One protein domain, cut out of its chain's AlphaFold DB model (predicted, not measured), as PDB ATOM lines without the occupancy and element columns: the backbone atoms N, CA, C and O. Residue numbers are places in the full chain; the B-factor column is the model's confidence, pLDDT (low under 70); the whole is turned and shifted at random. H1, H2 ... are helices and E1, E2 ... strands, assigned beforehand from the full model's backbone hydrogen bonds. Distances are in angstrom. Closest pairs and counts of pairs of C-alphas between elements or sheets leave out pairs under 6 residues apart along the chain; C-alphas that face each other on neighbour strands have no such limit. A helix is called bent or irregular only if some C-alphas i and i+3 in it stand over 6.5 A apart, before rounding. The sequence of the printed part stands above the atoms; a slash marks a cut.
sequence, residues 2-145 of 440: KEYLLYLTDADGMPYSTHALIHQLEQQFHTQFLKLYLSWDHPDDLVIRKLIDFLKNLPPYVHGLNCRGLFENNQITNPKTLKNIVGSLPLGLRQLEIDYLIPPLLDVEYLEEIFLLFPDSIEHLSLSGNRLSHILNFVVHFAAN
ATOM      1  N   LYS A   2      30.993  -5.395 -36.422       66.88
ATOM      2  CA  LYS A   2      29.699  -5.990 -36.090       66.88
ATOM      3  C   LYS A   2      28.633  -4.903 -36.088       66.88
ATOM      4  O   LYS A   2      28.903  -3.784 -35.653       66.88
ATOM      5  N   GLU A   3      27.455  -5.263 -36.568       70.75
ATOM      6  CA  GLU A   3      26.309  -4.381 -36.734       70.75
ATOM      7  C   GLU A   3      25.230  -4.740 -35.718       70.75
ATOM      8  O   GLU A   3      24.906  -5.918 -35.562       70.75
ATOM      9  N   TYR A   4      24.705  -3.740 -35.009       75.25
ATOM     10  CA  TYR A   4      23.707  -3.953 -33.963       75.25
ATOM     11  C   TYR A   4      22.575  -2.957 -34.065       75.25
ATOM     12  O   TYR A   4      22.814  -1.755 -34.093       75.25
ATOM     13  N   LEU A   5      21.351  -3.473 -34.047       75.12
ATOM     14  CA  LEU A   5      20.158  -2.672 -33.854       75.12
ATOM     15  C   LEU A   5      19.966  -2.424 -32.359       75.12
ATOM     16  O   LEU A   5      19.788  -3.369 -31.589       75.12
ATOM     17  N   LEU A   6      20.029  -1.160 -31.954       79.56
ATOM     18  CA  LEU A   6      19.768  -0.737 -30.588       79.56
ATOM     19  C   LEU A   6      18.430  -0.003 -30.545       79.56
ATOM     20  O   LEU A   6      18.289   1.089 -31.096       79.56
ATOM     21  N   TYR A   7      17.465  -0.611 -29.859       76.50
ATOM     22  CA  TYR A   7      16.202   0.035 -29.528       76.50
ATOM     23  C   TYR A   7      16.416   0.967 -28.339       76.50
ATOM     24  O   TYR A   7      16.928   0.560 -27.293       76.50
ATOM     25  N   LEU A   8      16.039   2.232 -28.505       78.94
ATOM     26  CA  LEU A   8      16.183   3.247 -27.457       78.94
ATOM     27  C   LEU A   8      15.010   3.246 -26.466       78.94
ATOM     28  O   LEU A   8      15.088   3.873 -25.407       78.94
ATOM     29  N   THR A   9      13.953   2.510 -26.790       75.88
ATOM     30  CA  THR A   9      12.753   2.305 -25.983       75.88
ATOM     31  C   THR A   9      12.582   0.830 -25.635       75.88
ATOM     32  O   THR A   9      13.027  -0.051 -26.373       75.88
ATOM     33  N   ASP A  10      11.957   0.556 -24.496       79.94
ATOM     34  CA  ASP A  10      11.536  -0.787 -24.117       79.94
ATOM     35  C   ASP A  10      10.277  -1.229 -24.884       79.94
ATOM     36  O   ASP A  10       9.771  -0.526 -25.761       79.94
ATOM     37  N   ALA A  11       9.783  -2.430 -24.572       80.19
ATOM     38  CA  ALA A  11       8.610  -3.012 -25.224       80.19
ATOM     39  C   ALA A  11       7.313  -2.210 -24.995       80.19
ATOM     40  O   ALA A  11       6.369  -2.365 -25.769       80.19
ATOM     41  N   ASP A  12       7.278  -1.354 -23.971       78.38
ATOM     42  CA  ASP A  12       6.157  -0.463 -23.669       78.38
ATOM     43  C   ASP A  12       6.327   0.917 -24.339       78.38
ATOM     44  O   ASP A  12       5.524   1.827 -24.122       78.38
ATOM     45  N   GLY A  13       7.377   1.094 -25.153       76.81
ATOM     46  CA  GLY A  13       7.723   2.362 -25.794       76.81
ATOM     47  C   GLY A  13       8.391   3.361 -24.846       76.81
ATOM     48  O   GLY A  13       8.591   4.520 -25.215       76.81
ATOM     49  N   MET A  14       8.758   2.947 -23.629       77.06
ATOM     50  CA  MET A  14       9.378   3.832 -22.651       77.06
ATOM     51  C   MET A  14      10.891   3.923 -22.887       77.06
ATOM     52  O   MET A  14      11.570   2.912 -23.045       77.06
ATOM     53  N   PRO A  15      11.476   5.131 -22.897       78.38
ATOM     54  CA  PRO A  15      12.888   5.325 -23.209       78.38
ATOM     55  C   PRO A  15      13.797   4.748 -22.119       78.38
ATOM     56  O   PRO A  15      13.741   5.198 -20.962       78.38
ATOM     57  N   TYR A  16      14.712   3.854 -22.505       80.44
ATOM     58  CA  TYR A  16      15.752   3.344 -21.615       80.44
ATOM     59  C   TYR A  16      16.589   4.492 -21.028       80.44
ATOM     60  O   TYR A  16      16.698   5.595 -21.576       80.44
ATOM     61  N   SER A  17      17.186   4.252 -19.860       86.69
ATOM     62  CA  SER A  17      18.184   5.183 -19.328       86.69
ATOM     63  C   SER A  17      19.488   5.069 -20.121       86.69
ATOM     64  O   SER A  17      19.869   3.965 -20.512       86.69
ATOM     65  N   THR A  18      20.209   6.185 -20.286       85.19
ATOM     66  CA  THR A  18      21.549   6.195 -20.894       85.19
ATOM     67  C   THR A  18      22.450   5.138 -20.261       85.19
ATOM     68  O   THR A  18      23.060   4.341 -20.961       85.19
ATOM     69  N   HIS A  19      22.473   5.069 -18.926       86.88
ATOM     70  CA  HIS A  19      23.310   4.118 -18.201       86.88
ATOM     71  C   HIS A  19      22.962   2.656 -18.514       86.88
ATOM     72  O   HIS A  19      23.867   1.848 -18.676       86.88
ATOM     73  N   ALA A  20      21.675   2.319 -18.655       86.12
ATOM     74  CA  ALA A  20      21.252   0.964 -19.011       86.12
ATOM     75  C   ALA A  20      21.688   0.577 -20.432       86.12
ATOM     76  O   ALA A  20      22.220  -0.516 -20.620       86.12
ATOM     77  N   LEU A  21      21.525   1.481 -21.407       86.00
ATOM     78  CA  LEU A  21      21.959   1.251 -22.790       86.00
ATOM     79  C   LEU A  21      23.479   1.088 -22.882       86.00
ATOM     80  O   LEU A  21      23.964   0.150 -23.511       86.00
ATOM     81  N   ILE A  22      24.237   1.966 -22.220       86.88
ATOM     82  CA  ILE A  22      25.701   1.883 -22.183       86.88
ATOM     83  C   ILE A  22      26.151   0.594 -21.501       86.88
ATOM     84  O   ILE A  22      26.960  -0.134 -22.065       86.88
ATOM     85  N   HIS A  23      25.574   0.251 -20.349       87.69
ATOM     86  CA  HIS A  23      25.894  -0.993 -19.657       87.69
ATOM     87  C   HIS A  23      25.595  -2.223 -20.528       87.69
ATOM     88  O   HIS A  23      26.388  -3.158 -20.561       87.69
ATOM     89  N   GLN A  24      24.490  -2.227 -21.281       84.25
ATOM     90  CA  GLN A  24      24.188  -3.306 -22.222       84.25
ATOM     91  C   GLN A  24      25.245  -3.410 -23.332       84.25
ATOM     92  O   GLN A  24      25.697  -4.514 -23.635       84.25
ATOM     93  N   LEU A  25      25.677  -2.281 -23.901       85.19
ATOM     94  CA  LEU A  25      26.754  -2.257 -24.893       85.19
ATOM     95  C   LEU A  25      28.091  -2.734 -24.310       85.19
ATOM     96  O   LEU A  25      28.838  -3.428 -24.993       85.19
ATOM     97  N   GLU A  26      28.402  -2.371 -23.068       86.75
ATOM     98  CA  GLU A  26      29.642  -2.768 -22.396       86.75
ATOM     99  C   GLU A  26      29.656  -4.259 -22.068       86.75
ATOM    100  O   GLU A  26      30.642  -4.927 -22.365       86.75
ATOM    101  N   GLN A  27      28.565  -4.802 -21.519       84.44
ATOM    102  CA  GLN A  27      28.447  -6.228 -21.184       84.44
ATOM    103  C   GLN A  27      28.502  -7.123 -22.421       84.44
ATOM    104  O   GLN A  27      29.019  -8.236 -22.374       84.44
ATOM    105  N   GLN A  28      27.946  -6.654 -23.538       78.88
ATOM    106  CA  GLN A  28      27.918  -7.445 -24.761       78.88
ATOM    107  C   GLN A  28      29.221  -7.323 -25.566       78.88
ATOM    108  O   GLN A  28      29.574  -8.260 -26.292       78.88
ATOM    109  N   PHE A  29      29.952  -6.203 -25.455       75.56
ATOM    110  CA  PHE A  29      31.052  -5.879 -26.369       75.56
ATOM    111  C   PHE A  29      32.279  -5.334 -25.639       75.56
ATOM    112  O   PHE A  29      32.413  -4.139 -25.407       75.56
ATOM    113  N   HIS A  30      33.246  -6.207 -25.356       64.94
ATOM    114  CA  HIS A  30      34.465  -5.789 -24.662       64.94
ATOM    115  C   HIS A  30      35.622  -5.338 -25.577       64.94
ATOM    116  O   HIS A  30      36.568  -4.743 -25.068       64.94
ATOM    117  N   THR A  31      35.610  -5.587 -26.901       62.59
ATOM    118  CA  THR A  31      36.837  -5.397 -27.723       62.59
ATOM    119  C   THR A  31      36.664  -5.142 -29.232       62.59
ATOM    120  O   THR A  31      37.656  -5.189 -29.961       62.59
ATOM    121  N   GLN A  32      35.461  -4.897 -29.763       67.94
ATOM    122  CA  GLN A  32      35.239  -4.957 -31.222       67.94
ATOM    123  C   GLN A  32      34.706  -3.660 -31.841       67.94
ATOM    124  O   GLN A  32      33.916  -2.947 -31.235       67.94
ATOM    125  N   PHE A  33      35.128  -3.402 -33.088       70.62
ATOM    126  CA  PHE A  33      34.614  -2.330 -33.945       70.62
ATOM    127  C   PHE A  33      33.102  -2.502 -34.137       70.62
ATOM    128  O   PHE A  33      32.669  -3.431 -34.835       70.62
ATOM    129  N   LEU A  34      32.333  -1.600 -33.529       80.94
ATOM    130  CA  LEU A  34      30.874  -1.627 -33.532       80.94
ATOM    131  C   LEU A  34      30.307  -0.567 -34.473       80.94
ATOM    132  O   LEU A  34      30.702   0.600 -34.386       80.94
ATOM    133  N   LYS A  35      29.359  -0.965 -35.322       81.56
ATOM    134  CA  LYS A  35      28.423  -0.057 -35.985       81.56
ATOM    135  C   LYS A  35      27.053  -0.224 -35.332       81.56
ATOM    136  O   LYS A  35      26.523  -1.333 -35.274       81.56
ATOM    137  N   LEU A  36      26.513   0.867 -34.801       83.00
ATOM    138  CA  LEU A  36      25.203   0.897 -34.160       83.00
ATOM    139  C   LEU A  36      24.160   1.441 -35.128       83.00
ATOM    140  O   LEU A  36      24.343   2.517 -35.680       83.00
ATOM    141  N   TYR A  37      23.059   0.721 -35.277       79.19
ATOM    142  CA  TYR A  37      21.834   1.186 -35.906       79.19
ATOM    143  C   TYR A  37      20.906   1.634 -34.792       79.19
ATOM    144  O   TYR A  37      20.488   0.828 -33.960       79.19
ATOM    145  N   LEU A  38      20.628   2.930 -34.749       81.31
ATOM    146  CA  LEU A  38      19.682   3.483 -33.801       81.31
ATOM    147  C   LEU A  38      18.300   3.476 -34.447       81.31
ATOM    148  O   LEU A  38      18.094   4.095 -35.492       81.31
ATOM    149  N   SER A  39      17.367   2.774 -33.815       74.50
ATOM    150  CA  SER A  39      15.955   2.796 -34.190       74.50
ATOM    151  C   SER A  39      15.124   3.353 -33.050       74.50
ATOM    152  O   SER A  39      15.426   3.120 -31.870       74.50
ATOM    153  N   TRP A  40      14.108   4.131 -33.410       71.88
ATOM    154  CA  TRP A  40      13.295   4.832 -32.442       71.88
ATOM    155  C   TRP A  40      11.883   5.120 -32.959       71.88
ATOM    156  O   TRP A  40      11.687   5.826 -33.944       71.88
ATOM    157  N   ASP A  41      10.893   4.635 -32.212       64.31
ATOM    158  CA  ASP A  41       9.485   4.724 -32.585       64.31
ATOM    159  C   ASP A  41       8.865   6.132 -32.406       64.31
ATOM    160  O   ASP A  41       8.027   6.526 -33.217       64.31
ATOM    161  N   HIS A  42       9.270   6.941 -31.407       65.88
ATOM    162  CA  HIS A  42       8.657   8.257 -31.117       65.88
ATOM    163  C   HIS A  42       9.619   9.307 -30.509       65.88
ATOM    164  O   HIS A  42       9.930   9.226 -29.315       65.88
ATOM    165  N   PRO A  43      10.059  10.337 -31.263       63.09
ATOM    166  CA  PRO A  43      10.943  11.372 -30.737       63.09
ATOM    167  C   PRO A  43      10.168  12.536 -30.096       63.09
ATOM    168  O   PRO A  43       9.657  13.416 -30.782       63.09
ATOM    169  N   ASP A  44      10.126  12.586 -28.764       73.12
ATOM    170  CA  ASP A  44       9.766  13.803 -28.023       73.12
ATOM    171  C   ASP A  44      11.017  14.557 -27.501       73.12
ATOM    172  O   ASP A  44      12.143  14.043 -27.503       73.12
ATOM    173  N   ASP A  45      10.834  15.797 -27.033       68.81
ATOM    174  CA  ASP A  45      11.917  16.658 -26.523       68.81
ATOM    175  C   ASP A  45      12.666  16.078 -25.310       68.81
ATOM    176  O   ASP A  45      13.873  16.304 -25.141       68.81
ATOM    177  N   LEU A  46      11.959  15.366 -24.423       62.97
ATOM    178  CA  LEU A  46      12.563  14.761 -23.236       62.97
ATOM    179  C   LEU A  46      13.538  13.666 -23.659       62.97
ATOM    180  O   LEU A  46      14.613  13.514 -23.070       62.97
ATOM    181  N   VAL A  47      13.185  12.935 -24.706       77.38
ATOM    182  CA  VAL A  47      13.988  11.831 -25.194       77.38
ATOM    183  C   VAL A  47      15.108  12.308 -26.129       77.38
ATOM    184  O   VAL A  47      16.193  11.737 -26.081       77.38
ATOM    185  N   ILE A  48      14.976  13.440 -26.837       84.62
ATOM    186  CA  ILE A  48      16.117  14.079 -27.535       84.62
ATOM    187  C   ILE A  48      17.273  14.373 -26.565       84.62
ATOM    188  O   ILE A  48      18.441  14.146 -26.888       84.62
ATOM    189  N   ARG A  49      16.976  14.853 -25.349       87.56
ATOM    190  CA  ARG A  49      18.017  15.083 -24.330       87.56
ATOM    191  C   ARG A  49      18.700  13.785 -23.912       87.56
ATOM    192  O   ARG A  49      19.913  13.790 -23.724       87.56
ATOM    193  N   LYS A  50      17.936  12.695 -23.786       86.88
ATOM    194  CA  LYS A  50      18.480  11.362 -23.497       86.88
ATOM    195  C   LYS A  50      19.337  10.841 -24.646       86.88
ATOM    196  O   LYS A  50      20.396  10.301 -24.375       86.88
ATOM    197  N   LEU A  51      18.942  11.057 -25.902       88.12
ATOM    198  CA  LEU A  51      19.771  10.721 -27.063       88.12
ATOM    199  C   LEU A  51      21.090  11.487 -27.034       88.12
ATOM    200  O   LEU A  51      22.145  10.887 -27.181       88.12
ATOM    201  N   ILE A  52      21.048  12.802 -26.818       92.56
ATOM    202  CA  ILE A  52      22.255  13.631 -26.711       92.56
ATOM    203  C   ILE A  52      23.175  13.119 -25.597       92.56
ATOM    204  O   ILE A  52      24.385  13.014 -25.794       92.56
ATOM    205  N   ASP A  53      22.611  12.805 -24.431       93.19
ATOM    206  CA  ASP A  53      23.360  12.226 -23.320       93.19
ATOM    207  C   ASP A  53      23.936  10.849 -23.685       93.19
ATOM    208  O   ASP A  53      25.111  10.588 -23.450       93.19
ATOM    209  N   PHE A  54      23.158   9.999 -24.348       91.56
ATOM    210  CA  PHE A  54      23.605   8.700 -24.839       91.56
ATOM    211  C   PHE A  54      24.760   8.809 -25.837       91.56
ATOM    212  O   PHE A  54      25.785   8.165 -25.637       91.56
ATOM    213  N   LEU A  55      24.651   9.674 -26.850       93.69
ATOM    214  CA  LEU A  55      25.696   9.889 -27.854       93.69
ATOM    215  C   LEU A  55      27.011  10.366 -27.221       93.69
ATOM    216  O   LEU A  55      28.073   9.860 -27.574       93.69
ATOM    217  N   LYS A  56      26.945  11.264 -26.226       94.88
ATOM    218  CA  LYS A  56      28.128  11.743 -25.484       94.88
ATOM    219  C   LYS A  56      28.825  10.656 -24.676       94.88
ATOM    220  O   LYS A  56      30.022  10.767 -24.427       94.88
ATOM    221  N   ASN A  57      28.068   9.657 -24.234       94.19
ATOM    222  CA  ASN A  57      28.560   8.568 -23.401       94.19
ATOM    223  C   ASN A  57      28.799   7.275 -24.196       94.19
ATOM    224  O   ASN A  57      29.111   6.256 -23.584       94.19
ATOM    225  N   LEU A  58      28.666   7.293 -25.530       92.50
ATOM    226  CA  LEU A  58      28.931   6.119 -26.358       92.50
ATOM    227  C   LEU A  58      30.357   5.599 -26.114       92.50
ATOM    228  O   LEU A  58      31.305   6.393 -26.088       92.50
ATOM    229  N   PRO A  59      30.544   4.274 -25.981       91.38
ATOM    230  CA  PRO A  59      31.866   3.726 -25.738       91.38
ATOM    231  C   PRO A  59      32.825   4.004 -26.908       91.38
ATOM    232  O   PRO A  59      32.410   3.977 -28.069       91.38
ATOM    233  N   PRO A  60      34.131   4.191 -26.650       90.56
ATOM    234  CA  PRO A  60      35.099   4.590 -27.676       90.56
ATOM    235  C   PRO A  60      35.332   3.540 -28.775       90.56
ATOM    236  O   PRO A  60      35.938   3.858 -29.792       90.56
ATOM    237  N   TYR A  61      34.884   2.294 -28.585       88.62
ATOM    238  CA  TYR A  61      34.956   1.233 -29.597       88.62
ATOM    239  C   TYR A  61      33.803   1.274 -30.618       88.62
ATOM    240  O   TYR A  61      33.817   0.525 -31.603       88.62
ATOM    241  N   VAL A  62      32.806   2.142 -30.403       90.25
ATOM    242  CA  VAL A  62      31.750   2.422 -31.377       90.25
ATOM    243  C   VAL A  62      32.319   3.335 -32.456       90.25
ATOM    244  O   VAL A  62      32.574   4.516 -32.233       90.25
ATOM    245  N   HIS A  63      32.531   2.771 -33.640       91.69
ATOM    246  CA  HIS A  63      33.123   3.481 -34.772       91.69
ATOM    247  C   HIS A  63      32.117   3.786 -35.876       91.69
ATOM    248  O   HIS A  63      32.432   4.594 -36.744       91.69
ATOM    249  N   GLY A  64      30.937   3.168 -35.863       92.62
ATOM    250  CA  GLY A  64      29.881   3.443 -36.826       92.62
ATOM    251  C   GLY A  64      28.557   3.771 -36.154       92.62
ATOM    252  O   GLY A  64      28.208   3.164 -35.140       92.62
ATOM    253  N   LEU A  65      27.822   4.715 -36.731       92.81
ATOM    254  CA  LEU A  65      26.500   5.111 -36.273       92.81
ATOM    255  C   LEU A  65      25.575   5.311 -37.473       92.81
ATOM    256  O   LEU A  65      25.863   6.127 -38.343       92.81
ATOM    257  N   ASN A  66      24.463   4.586 -37.492       90.00
ATOM    258  CA  ASN A  66      23.348   4.800 -38.396       90.00
ATOM    259  C   ASN A  66      22.184   5.407 -37.607       90.00
ATOM    260  O   ASN A  66      21.692   4.831 -36.635       90.00
ATOM    261  N   CYS A  67      21.777   6.591 -38.050       88.62
ATOM    262  CA  CYS A  67      20.752   7.439 -37.463       88.62
ATOM    263  C   CYS A  67      19.449   7.454 -38.281       88.62
ATOM    264  O   CYS A  67      18.554   8.229 -37.952       88.62
ATOM    265  N   ARG A  68      19.329   6.635 -39.335       82.81
ATOM    266  CA  ARG A  68      18.171   6.616 -40.246       82.81
ATOM    267  C   ARG A  68      16.860   6.370 -39.499       82.81
ATOM    268  O   ARG A  68      15.876   7.062 -39.733       82.81
ATOM    269  N   GLY A  69      16.879   5.430 -38.553       70.12
ATOM    270  CA  GLY A  69      15.714   5.054 -37.750       70.12
ATOM    271  C   GLY A  69      15.348   6.052 -36.650       70.12
ATOM    272  O   GLY A  69      14.384   5.820 -35.930       70.12
ATOM    273  N   LEU A  70      16.095   7.148 -36.475       74.75
ATOM    274  CA  LEU A  70      15.789   8.122 -35.427       74.75
ATOM    275  C   LEU A  70      14.611   9.042 -35.793       74.75
ATOM    276  O   LEU A  70      13.974   9.589 -34.894       74.75
ATOM    277  N   PHE A  71      14.334   9.261 -37.088       71.00
ATOM    278  CA  PHE A  71      13.413  10.323 -37.523       71.00
ATOM    279  C   PHE A  71      12.612   9.983 -38.779       71.00
ATOM    280  O   PHE A  71      12.423  10.855 -39.628       71.00
ATOM    281  N   GLU A  72      12.063   8.769 -38.877       61.72
ATOM    282  CA  GLU A  72      11.311   8.283 -40.054       61.72
ATOM    283  C   GLU A  72      10.084   9.137 -40.476       61.72
ATOM    284  O   GLU A  72       9.406   8.814 -41.441       61.72
ATOM    285  N   ASN A  73       9.818  10.287 -39.843       62.69
ATOM    286  CA  ASN A  73       8.752  11.228 -40.197       62.69
ATOM    287  C   ASN A  73       9.180  12.715 -40.223       62.69
ATOM    288  O   ASN A  73       8.348  13.591 -39.984       62.69
ATOM    289  N   ASN A  74      10.457  13.038 -40.487       57.81
ATOM    290  CA  ASN A  74      10.967  14.428 -40.550       57.81
ATOM    291  C   ASN A  74      10.675  15.266 -39.285       57.81
ATOM    292  O   ASN A  74      10.454  16.477 -39.356       57.81
ATOM    293  N   GLN A  75      10.627  14.636 -38.107       63.44
ATOM    294  CA  GLN A  75      10.148  15.314 -36.895       63.44
ATOM    295  C   GLN A  75      11.146  16.318 -36.305       63.44
ATOM    296  O   GLN A  75      10.737  17.196 -35.540       63.44
ATOM    297  N   ILE A  76      12.432  16.277 -36.687       66.38
ATOM    298  CA  ILE A  76      13.341  17.385 -36.366       66.38
ATOM    299  C   ILE A  76      13.002  18.553 -37.277       66.38
ATOM    300  O   ILE A  76      13.612  18.774 -38.305       66.38
ATOM    301  N   THR A  77      12.035  19.357 -36.879       68.88
ATOM    302  CA  THR A  77      11.792  20.648 -37.532       68.88
ATOM    303  C   THR A  77      12.716  21.732 -36.988       68.88
ATOM    304  O   THR A  77      12.841  22.793 -37.591       68.88
ATOM    305  N   ASN A  78      13.371  21.482 -35.845       84.94
ATOM    306  CA  ASN A  78      14.209  22.457 -35.162       84.94
ATOM    307  C   ASN A  78      15.691  22.270 -35.528       84.94
ATOM    308  O   ASN A  78      16.326  21.337 -35.027       84.94
ATOM    309  N   PRO A  79      16.288  23.200 -36.292       86.75
ATOM    310  CA  PRO A  79      17.692  23.115 -36.677       86.75
ATOM    311  C   PRO A  79      18.629  23.015 -35.459       86.75
ATOM    312  O   PRO A  79      19.594  22.248 -35.466       86.75
ATOM    313  N   LYS A  80      18.300  23.699 -34.346       90.75
ATOM    314  CA  LYS A  80      19.105  23.676 -33.106       90.75
ATOM    315  C   LYS A  80      19.200  22.284 -32.501       90.75
ATOM    316  O   LYS A  80      20.225  21.948 -31.914       90.75
ATOM    317  N   THR A  81      18.145  21.484 -32.630       89.56
ATOM    318  CA  THR A  81      18.143  20.097 -32.165       89.56
ATOM    319  C   THR A  81      19.140  19.269 -32.962       89.56
ATOM    320  O   THR A  81      19.975  18.602 -32.355       89.56
ATOM    321  N   LEU A  82      19.121  19.380 -34.293       90.25
ATOM    322  CA  LEU A  82      20.079  18.696 -35.160       90.25
ATOM    323  C   LEU A  82      21.520  19.088 -34.817       90.25
ATOM    324  O   LEU A  82      22.359  18.220 -34.590       90.25
ATOM    325  N   LYS A  83      21.786  20.391 -34.666       92.75
ATOM    326  CA  LYS A  83      23.100  20.901 -34.254       92.75
ATOM    327  C   LYS A  83      23.564  20.313 -32.917       92.75
ATOM    328  O   LYS A  83      24.726  19.942 -32.778       92.75
ATOM    329  N   ASN A  84      22.665  20.191 -31.940       93.56
ATOM    330  CA  ASN A  84      22.990  19.596 -30.642       93.56
ATOM    331  C   ASN A  84      23.265  18.088 -30.732       93.56
ATOM    332  O   ASN A  84      24.169  17.609 -30.052       93.56
ATOM    333  N   ILE A  85      22.500  17.349 -31.543       92.75
ATOM    334  CA  ILE A  85      22.712  15.914 -31.783       92.75
ATOM    335  C   ILE A  85      24.081  15.701 -32.426       92.75
ATOM    336  O   ILE A  85      24.898  14.945 -31.908       92.75
ATOM    337  N   VAL A  86      24.357  16.433 -33.503       93.31
ATOM    338  CA  VAL A  86      25.615  16.343 -34.242       93.31
ATOM    339  C   VAL A  86      26.807  16.754 -33.374       93.31
ATOM    340  O   VAL A  86      27.790  16.026 -33.296       93.31
ATOM    341  N   GLY A  87      26.701  17.863 -32.636       95.19
ATOM    342  CA  GLY A  87      27.737  18.302 -31.693       95.19
ATOM    343  C   GLY A  87      27.933  17.376 -30.484       95.19
ATOM    344  O   GLY A  87      28.792  17.642 -29.644       95.19
ATOM    345  N   SER A  88      27.131  16.316 -30.368       96.00
ATOM    346  CA  SER A  88      27.235  15.284 -29.334       96.00
ATOM    347  C   SER A  88      27.800  13.963 -29.861       96.00
ATOM    348  O   SER A  88      27.911  13.014 -29.087       96.00
ATOM    349  N   LEU A  89      28.152  13.884 -31.149       95.44
ATOM    350  CA  LEU A  89      28.745  12.689 -31.743       95.44
ATOM    351  C   LEU A  89      30.143  12.402 -31.156       95.44
ATOM    352  O   LEU A  89      30.918  13.334 -30.917       95.44
ATOM    353  N   PRO A  90      30.515  11.124 -30.957       94.88
ATOM    354  CA  PRO A  90      31.837  10.763 -30.451       94.88
ATOM    355  C   PRO A  90      32.974  11.179 -31.392       94.88
ATOM    356  O   PRO A  90      32.936  10.904 -32.588       94.88
ATOM    357  N   LEU A  91      34.060  11.729 -30.838       94.44
ATOM    358  CA  LEU A  91      35.247  12.148 -31.606       94.44
ATOM    359  C   LEU A  91      35.997  11.001 -32.309       94.44
ATOM    360  O   LEU A  91      36.868  11.262 -33.131       94.44
ATOM    361  N   GLY A  92      35.734   9.746 -31.933       93.69
ATOM    362  CA  GLY A  92      36.331   8.556 -32.550       93.69
ATOM    363  C   GLY A  92      35.498   7.960 -33.687       93.69
ATOM    364  O   GLY A  92      35.911   6.956 -34.269       93.69
ATOM    365  N   LEU A  93      34.331   8.534 -33.990       94.94
ATOM    366  CA  LEU A  93      33.386   7.985 -34.955       94.94
ATOM    367  C   LEU A  93      33.959   8.029 -36.381       94.94
ATOM    368  O   LEU A  93      34.404   9.074 -36.849       94.94
ATOM    369  N   ARG A  94      33.946   6.895 -37.082       94.88
ATOM    370  CA  ARG A  94      34.500   6.742 -38.438       94.88
ATOM    371  C   ARG A  94      33.431   6.592 -39.510       94.88
ATOM    372  O   ARG A  94      33.678   6.947 -40.655       94.88
ATOM    373  N   GLN A  95      32.267   6.053 -39.169       94.62
ATOM    374  CA  GLN A  95      31.146   5.906 -40.090       94.62
ATOM    375  C   GLN A  95      29.929   6.610 -39.511       94.62
ATOM    376  O   GLN A  95      29.558   6.366 -38.362       94.62
ATOM    377  N   LEU A  96      29.320   7.480 -40.303       94.81
ATOM    378  CA  LEU A  96      28.127   8.213 -39.916       94.81
ATOM    379  C   LEU A  96      27.113   8.142 -41.054       94.81
ATOM    380  O   LEU A  96      27.386   8.608 -42.156       94.81
ATOM    381  N   GLU A  97      25.944   7.581 -40.778       93.31
ATOM    382  CA  GLU A  97      24.823   7.535 -41.713       93.31
ATOM    383  C   GLU A  97      23.682   8.349 -41.120       93.31
ATOM    384  O   GLU A  97      23.064   7.954 -40.131       93.31
ATOM    385  N   ILE A  98      23.440   9.526 -41.691       91.75
ATOM    386  CA  ILE A  98      22.422  10.477 -41.229       91.75
ATOM    387  C   ILE A  98      21.330  10.629 -42.275       91.75
ATOM    388  O   ILE A  98      20.919  11.733 -42.633       91.75
ATOM    389  N   ASP A  99      20.895   9.492 -42.798       89.19
ATOM    390  CA  ASP A  99      19.905   9.446 -43.857       89.19
ATOM    391  C   ASP A  99      18.585  10.051 -43.374       89.19
ATOM    392  O   ASP A  99      18.134   9.744 -42.270       89.19
ATOM    393  N   TYR A 100      17.968  10.903 -44.195       86.69
ATOM    394  CA  TYR A 100      16.696  11.579 -43.886       86.69
ATOM    395  C   TYR A 100      16.684  12.384 -42.563       86.69
ATOM    396  O   TYR A 100      15.619  12.700 -42.034       86.69
ATOM    397  N   LEU A 101      17.855  12.723 -42.014       86.06
ATOM    398  CA  LEU A 101      17.994  13.442 -40.748       86.06
ATOM    399  C   LEU A 101      17.901  14.966 -40.909       86.06
ATOM    400  O   LEU A 101      17.418  15.670 -40.022       86.06
ATOM    401  N   ILE A 102      18.439  15.481 -42.009       87.31
ATOM    402  CA  ILE A 102      18.598  16.901 -42.294       87.31
ATOM    403  C   ILE A 102      17.281  17.429 -42.876       87.31
ATOM    404  O   ILE A 102      16.851  16.970 -43.938       87.31
ATOM    405  N   PRO A 103      16.632  18.402 -42.212       84.38
ATOM    406  CA  PRO A 103      15.393  18.986 -42.703       84.38
ATOM    407  C   PRO A 103      15.569  19.600 -44.091       84.38
ATOM    408  O   PRO A 103      16.589  20.248 -44.350       84.38
ATOM    409  N   PRO A 104      14.572  19.456 -44.981       79.94
ATOM    410  CA  PRO A 104      14.612  20.142 -46.260       79.94
ATOM    411  C   PRO A 104      14.622  21.659 -46.037       79.94
ATOM    412  O   PRO A 104      13.969  22.154 -45.119       79.94
ATOM    413  N   LEU A 105      15.295  22.391 -46.929       80.06
ATOM    414  CA  LEU A 105      15.319  23.862 -46.960       80.06
ATOM    415  C   LEU A 105      16.043  24.533 -45.780       80.06
ATOM    416  O   LEU A 105      15.751  25.689 -45.464       80.06
ATOM    417  N   LEU A 106      16.978  23.840 -45.125       84.44
ATOM    418  CA  LEU A 106      17.920  24.520 -44.238       84.44
ATOM    419  C   LEU A 106      18.773  25.514 -45.032       84.44
ATOM    420  O   LEU A 106      19.212  25.218 -46.144       84.44
ATOM    421  N   ASP A 107      19.009  26.687 -44.448       88.12
ATOM    422  CA  ASP A 107      19.914  27.663 -45.040       88.12
ATOM    423  C   ASP A 107      21.355  27.123 -45.083       88.12
ATOM    424  O   ASP A 107      21.748  26.257 -44.290       88.12
ATOM    425  N   VAL A 108      22.120  27.595 -46.071       87.81
ATOM    426  CA  VAL A 108      23.475  27.097 -46.334       87.81
ATOM    427  C   VAL A 108      24.358  27.354 -45.125       87.81
ATOM    428  O   VAL A 108      25.027  26.429 -44.676       87.81
ATOM    429  N   GLU A 109      24.303  28.567 -44.568       89.44
ATOM    430  CA  GLU A 109      25.076  28.991 -43.402       89.44
ATOM    431  C   GLU A 109      24.875  28.040 -42.211       89.44
ATOM    432  O   GLU A 109      25.834  27.620 -41.559       89.44
ATOM    433  N   TYR A 110      23.633  27.632 -41.954       89.69
ATOM    434  CA  TYR A 110      23.282  26.719 -40.876       89.69
ATOM    435  C   TYR A 110      23.798  25.307 -41.113       89.69
ATOM    436  O   TYR A 110      24.241  24.630 -40.180       89.69
ATOM    437  N   LEU A 111      23.745  24.846 -42.360       88.81
ATOM    438  CA  LEU A 111      24.337  23.570 -42.714       88.81
ATOM    439  C   LEU A 111      25.843  23.610 -42.525       88.81
ATOM    440  O   LEU A 111      26.352  22.680 -41.911       88.81
ATOM    441  N   GLU A 112      26.535  24.684 -42.923       88.25
ATOM    442  CA  GLU A 112      27.966  24.841 -42.631       88.25
ATOM    443  C   GLU A 112      28.235  24.695 -41.132       88.25
ATOM    444  O   GLU A 112      29.117  23.936 -40.730       88.25
ATOM    445  N   GLU A 113      27.425  25.342 -40.290       91.50
ATOM    446  CA  GLU A 113      27.554  25.225 -38.839       91.50
ATOM    447  C   GLU A 113      27.339  23.799 -38.316       91.50
ATOM    448  O   GLU A 113      28.055  23.391 -37.401       91.50
ATOM    449  N   ILE A 114      26.360  23.047 -38.834       91.31
ATOM    450  CA  ILE A 114      26.142  21.643 -38.442       91.31
ATOM    451  C   ILE A 114      27.331  20.795 -38.877       91.31
ATOM    452  O   ILE A 114      27.861  19.993 -38.115       91.31
ATOM    453  N   PHE A 115      27.739  20.968 -40.121       90.50
ATOM    454  CA  PHE A 115      28.760  20.167 -40.749       90.50
ATOM    455  C   PHE A 115      30.136  20.393 -40.123       90.50
ATOM    456  O   PHE A 115      30.887  19.439 -39.970       90.50
ATOM    457  N   LEU A 116      30.454  21.601 -39.655       91.06
ATOM    458  CA  LEU A 116      31.668  21.876 -38.871       91.06
ATOM    459  C   LEU A 116      31.708  21.162 -37.507       91.06
ATOM    460  O   LEU A 116      32.749  21.160 -36.854       91.06
ATOM    461  N   LEU A 117      30.593  20.582 -37.053       94.31
ATOM    462  CA  LEU A 117      30.533  19.802 -35.817       94.31
ATOM    463  C   LEU A 117      30.760  18.302 -36.039       94.31
ATOM    464  O   LEU A 117      30.808  17.557 -35.060       94.31
ATOM    465  N   PHE A 118      30.874  17.836 -37.286       94.50
ATOM    466  CA  PHE A 118      31.157  16.428 -37.546       94.50
ATOM    467  C   PHE A 118      32.576  16.082 -37.069       94.50
ATOM    468  O   PHE A 118      33.501  16.871 -37.249       94.50
ATOM    469  N   PRO A 119      32.784  14.899 -36.470       94.94
ATOM    470  CA  PRO A 119      34.124  14.450 -36.114       94.94
ATOM    471  C   PRO A 119      35.067  14.358 -37.328       94.94
ATOM    472  O   PRO A 119      34.765  13.679 -38.308       94.94
ATOM    473  N   ASP A 120      36.274  14.925 -37.216       94.31
ATOM    474  CA  ASP A 120      37.348  14.812 -38.226       94.31
ATOM    475  C   ASP A 120      37.792  13.359 -38.493       94.31
ATOM    476  O   ASP A 120      38.561  13.075 -39.414       94.31
ATOM    477  N   SER A 121      37.388  12.421 -37.631       95.56
ATOM    478  CA  SER A 121      37.650  10.988 -37.755       95.56
ATOM    479  C   SER A 121      36.775  10.283 -38.785       95.56
ATOM    480  O   SER A 121      37.057   9.120 -39.065       95.56
ATOM    481  N   ILE A 122      35.745  10.937 -39.330       95.81
ATOM    482  CA  ILE A 122      34.826  10.311 -40.281       95.81
ATOM    483  C   ILE A 122      35.571   9.908 -41.562       95.81
ATOM    484  O   ILE A 122      36.198  10.719 -42.242       95.81
ATOM    485  N   GLU A 123      35.465   8.623 -41.882       95.75
ATOM    486  CA  GLU A 123      35.994   7.958 -43.071       95.75
ATOM    487  C   GLU A 123      34.874   7.637 -44.077       95.75
ATOM    488  O   GLU A 123      35.118   7.649 -45.286       95.75
ATOM    489  N   HIS A 124      33.652   7.391 -43.588       95.06
ATOM    490  CA  HIS A 124      32.444   7.139 -44.376       95.06
ATOM    491  C   HIS A 124      31.300   8.036 -43.902       95.06
ATOM    492  O   HIS A 124      30.942   8.011 -42.721       95.06
ATOM    493  N   LEU A 125      30.701   8.780 -44.827       95.12
ATOM    494  CA  LEU A 125      29.545   9.623 -44.559       95.12
ATOM    495  C   LEU A 125      28.416   9.297 -45.533       95.12
ATOM    496  O   LEU A 125      28.603   9.425 -46.744       95.12
ATOM    497  N   SER A 126      27.244   8.962 -45.001       93.88
ATOM    498  CA  SER A 126      26.006   8.930 -45.774       93.88
ATOM    499  C   SER A 126      25.134  10.130 -45.468       93.88
ATOM    500  O   SER A 126      24.783  10.402 -44.317       93.88
ATOM    501  N   LEU A 127      24.789  10.837 -46.541       92.69
ATOM    502  CA  LEU A 127      23.834  11.935 -46.572       92.69
ATOM    503  C   LEU A 127      22.549  11.522 -47.290       92.69
ATOM    504  O   LEU A 127      21.784  12.398 -47.697       92.69
ATOM    505  N   SER A 128      22.302  10.224 -47.461       90.62
ATOM    506  CA  SER A 128      21.230   9.743 -48.320       90.62
ATOM    507  C   SER A 128      19.853  10.291 -47.920       90.62
ATOM    508  O   SER A 128      19.543  10.483 -46.746       90.62
ATOM    509  N   GLY A 129      19.006  10.616 -48.895       88.12
ATOM    510  CA  GLY A 129      17.613  10.998 -48.627       88.12
ATOM    511  C   GLY A 129      17.381  12.388 -48.011       88.12
ATOM    512  O   GLY A 129      16.233  12.781 -47.813       88.12
ATOM    513  N   ASN A 130      18.433  13.174 -47.757       87.75
ATOM    514  CA  ASN A 130      18.349  14.477 -47.079       87.75
ATOM    515  C   ASN A 130      17.867  15.658 -47.950       87.75
ATOM    516  O   ASN A 130      17.909  16.804 -47.512       87.75
ATOM    517  N   ARG A 131      17.419  15.420 -49.192       86.06
ATOM    518  CA  ARG A 131      16.880  16.466 -50.096       86.06
ATOM    519  C   ARG A 131      17.805  17.696 -50.263       86.06
ATOM    520  O   ARG A 131      17.338  18.831 -50.360       86.06
ATOM    521  N   LEU A 132      19.122  17.479 -50.311       83.94
ATOM    522  CA  LEU A 132      20.161  18.522 -50.369       83.94
ATOM    523  C   LEU A 132      20.450  19.043 -51.794       83.94
ATOM    524  O   LEU A 132      21.541  19.548 -52.059       83.94
ATOM    525  N   SER A 133      19.504  18.927 -52.731       80.88
ATOM    526  CA  SER A 133      19.692  19.334 -54.138       80.88
ATOM    527  C   SER A 133      20.125  20.795 -54.296       80.88
ATOM    528  O   SER A 133      21.055  21.103 -55.039       80.88
ATOM    529  N   HIS A 134      19.487  21.692 -53.549       80.06
ATOM    530  CA  HIS A 134      19.677  23.141 -53.603       80.06
ATOM    531  C   HIS A 134      21.037  23.631 -53.067       80.06
ATOM    532  O   HIS A 134      21.397  24.787 -53.281       80.06
ATOM    533  N   ILE A 135      21.817  22.769 -52.408       80.81
ATOM    534  CA  ILE A 135      23.082  23.128 -51.738       80.81
ATOM    535  C   ILE A 135      24.260  22.259 -52.184       80.81
ATOM    536  O   ILE A 135      25.244  22.084 -51.467       80.81
ATOM    537  N   LEU A 136      24.169  21.668 -53.366       75.56
ATOM    538  CA  LEU A 136      25.106  20.643 -53.804       75.56
ATOM    539  C   LEU A 136      26.570  21.115 -53.823       75.56
ATOM    540  O   LEU A 136      27.466  20.408 -53.365       75.56
ATOM    541  N   ASN A 137      26.799  22.355 -54.265       74.56
ATOM    542  CA  ASN A 137      28.120  22.989 -54.238       74.56
ATOM    543  C   ASN A 137      28.709  23.024 -52.824       74.56
ATOM    544  O   ASN A 137      29.915  22.860 -52.642       74.56
ATOM    545  N   PHE A 138      27.850  23.212 -51.826       80.19
ATOM    546  CA  PHE A 138      28.250  23.229 -50.436       80.19
ATOM    547  C   PHE A 138      28.581  21.819 -49.925       80.19
ATOM    548  O   PHE A 138      29.614  21.666 -49.290       80.19
ATOM    549  N   VAL A 139      27.815  20.773 -50.273       77.00
ATOM    550  CA  VAL A 139      28.160  19.376 -49.905       77.00
ATOM    551  C   VAL A 139      29.566  19.014 -50.385       77.00
ATOM    552  O   VAL A 139      30.336  18.370 -49.671       77.00
ATOM    553  N   VAL A 140      29.930  19.473 -51.580       75.00
ATOM    554  CA  VAL A 140      31.254  19.200 -52.129       75.00
ATOM    555  C   VAL A 140      32.347  20.030 -51.455       75.00
ATOM    556  O   VAL A 140      33.401  19.493 -51.105       75.00
ATOM    557  N   HIS A 141      32.097  21.321 -51.215       79.44
ATOM    558  CA  HIS A 141      33.021  22.166 -50.459       79.44
ATOM    559  C   HIS A 141      33.242  21.633 -49.037       79.44
ATOM    560  O   HIS A 141      34.368  21.587 -48.546       79.44
ATOM    561  N   PHE A 142      32.173  21.157 -48.407       82.88
ATOM    562  CA  PHE A 142      32.194  20.504 -47.113       82.88
ATOM    563  C   PHE A 142      33.084  19.263 -47.131       82.88
ATOM    564  O   PHE A 142      34.011  19.169 -46.328       82.88
ATOM    565  N   ALA A 143      32.857  18.349 -48.077       81.12
ATOM    566  CA  ALA A 143      33.626  17.117 -48.168       81.12
ATOM    567  C   ALA A 143      35.137  17.384 -48.328       81.12
ATOM    568  O   ALA A 143      35.959  16.610 -47.836       81.12
ATOM    569  N   ALA A 144      35.521  18.506 -48.953       83.06
ATOM    570  CA  ALA A 144      36.921  18.904 -49.110       83.06
ATOM    571  C   ALA A 144      37.625  19.220 -47.781       83.06
ATOM    572  O   ALA A 144      38.847  19.078 -47.696       83.06
ATOM    573  N   ASN A 145      36.875  19.592 -46.740       85.06
ATOM    574  CA  ASN A 145      37.423  19.868 -45.412       85.06
ATOM    575  C   ASN A 145      37.721  18.587 -44.608       85.06
ATOM    576  O   ASN A 145      38.486  18.638 -43.646       85.06
TER     577      ASN A 145
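This is residues 2 to 145 of the 440 residues of an uncharacterized protein of Legionella sp. 40-6 (UniProt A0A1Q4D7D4). The chain is wound in stacked turns, a short solenoid in which each turn has a strand on one side and a helix running back on the other. The five strands E1 to E5 stand side by side as a twisted wall, and the helices H1 to H5 follow one another in a curving row on the other side, with H1 at one end of the stack and H5 at the other. The printed part has 144 residues, with five named helices and five named strands alternating along it as E1 H1 E2 H2 E3 H3 E4 H4 E5 H5, and the one sheet has the order E1 E2 E3 E4 E5, parallel throughout. The class is mixed, helices and strands, and the whole is compact, with a radius of gyration of the C-alphas of 15.0 A and spans of 44 by 31 by 20 A.

E1, residues 2 to 7, is an edge strand, parallel to E2, residues 34 to 39, at 27 degrees; N 6 and O 37 are within hydrogen-bond range at 2.9 A, as are N 37 and O 4 at 2.8 A. E2 is parallel to E3, residues 62 to 69, at 20 degrees, with N 66 and O 36 at 2.8 A. E3 is parallel to E4, residues 95 to 97, at 5 degrees, with N 67 and O 97 at 2.8 A. E4 is parallel to the other edge strand, E5, residues 124 to 126, at 2 degrees, with N 126 and O 96 at 2.9 A. From edge to edge the strands' lines turn by 40 degrees and the way across the sheet by 55 degrees. H1, residues 18 to 28, only grazes the sheet, with its residues 21 to 25. H2, residues 45 to 56, is not on the sheet; it touches H1 with residues 50 to 54 alone, the same way at a steep tilt of 42 degrees, the closest C-alphas being those of Thr 18 and Phe 54, 5.1 A apart. H3, residues 79 to 86, touches H2 the same way at a shallow tilt of 31 degrees, closest at the C-alphas of Ile 52 and Ile 85, 5.6 A. H4, residues 108 to 115, touches H3 the same way at a shallow tilt of 24 degrees, closest at the C-alphas of Lys 83 and Ile 114, 5.2 A. H5, residues 133 to 145, touches H4 the same way at a steep tilt of 45 degrees, closest at the C-alphas of Val 108 and Ile 135, 6.7 A. H3, H4 and H5 are not on the sheet either, and H1 and H3, for instance, are apart. Four strand-helix-strand units, two parallel neighbour strands with a helix between them in the chain, follow one another: E1, H1, E2; E2, H2, E3; E3, H3, E4; and E4, H4, E5, each with a right-handed crossover. Every O i to N i+4 pair is within hydrogen-bond range in H1, H2, H3 and H4, and 6 of 9 are in H5.

E1 begins at C-alpha 2, at (29.699, -5.990, -36.090), and is 16.2 A long. H1 is 15.5 A, E2 15.6 A and H2 17.0 A from first to last C-alpha. E3, the longest strand, is 17.5 A long, from C-alpha 62 at (31.750, 2.422, -31.377) to C-alpha 69. H3 is 10.7 A, E4 6.7 A, H4 10.4 A and E5 6.8 A. H5 is 19.8 A long and ends at C-alpha 145, at (37.423, 19.868, -45.412); it is irregular, with C-alphas 134 and 137 8.5 A apart.

The two C-alphas farthest apart, those of Gln 27 and His 134, are 44.6 A from each other. The printed part has no cut and no long link; the links H1 to E2, E2 to H2 and H2 to E3 are tight. The mean pLDDT of the printed part is 83.9, and the values under 70 are at residue 2 and residues 30 to 32, 41 to 43, 45 to 46 and 72 to 77.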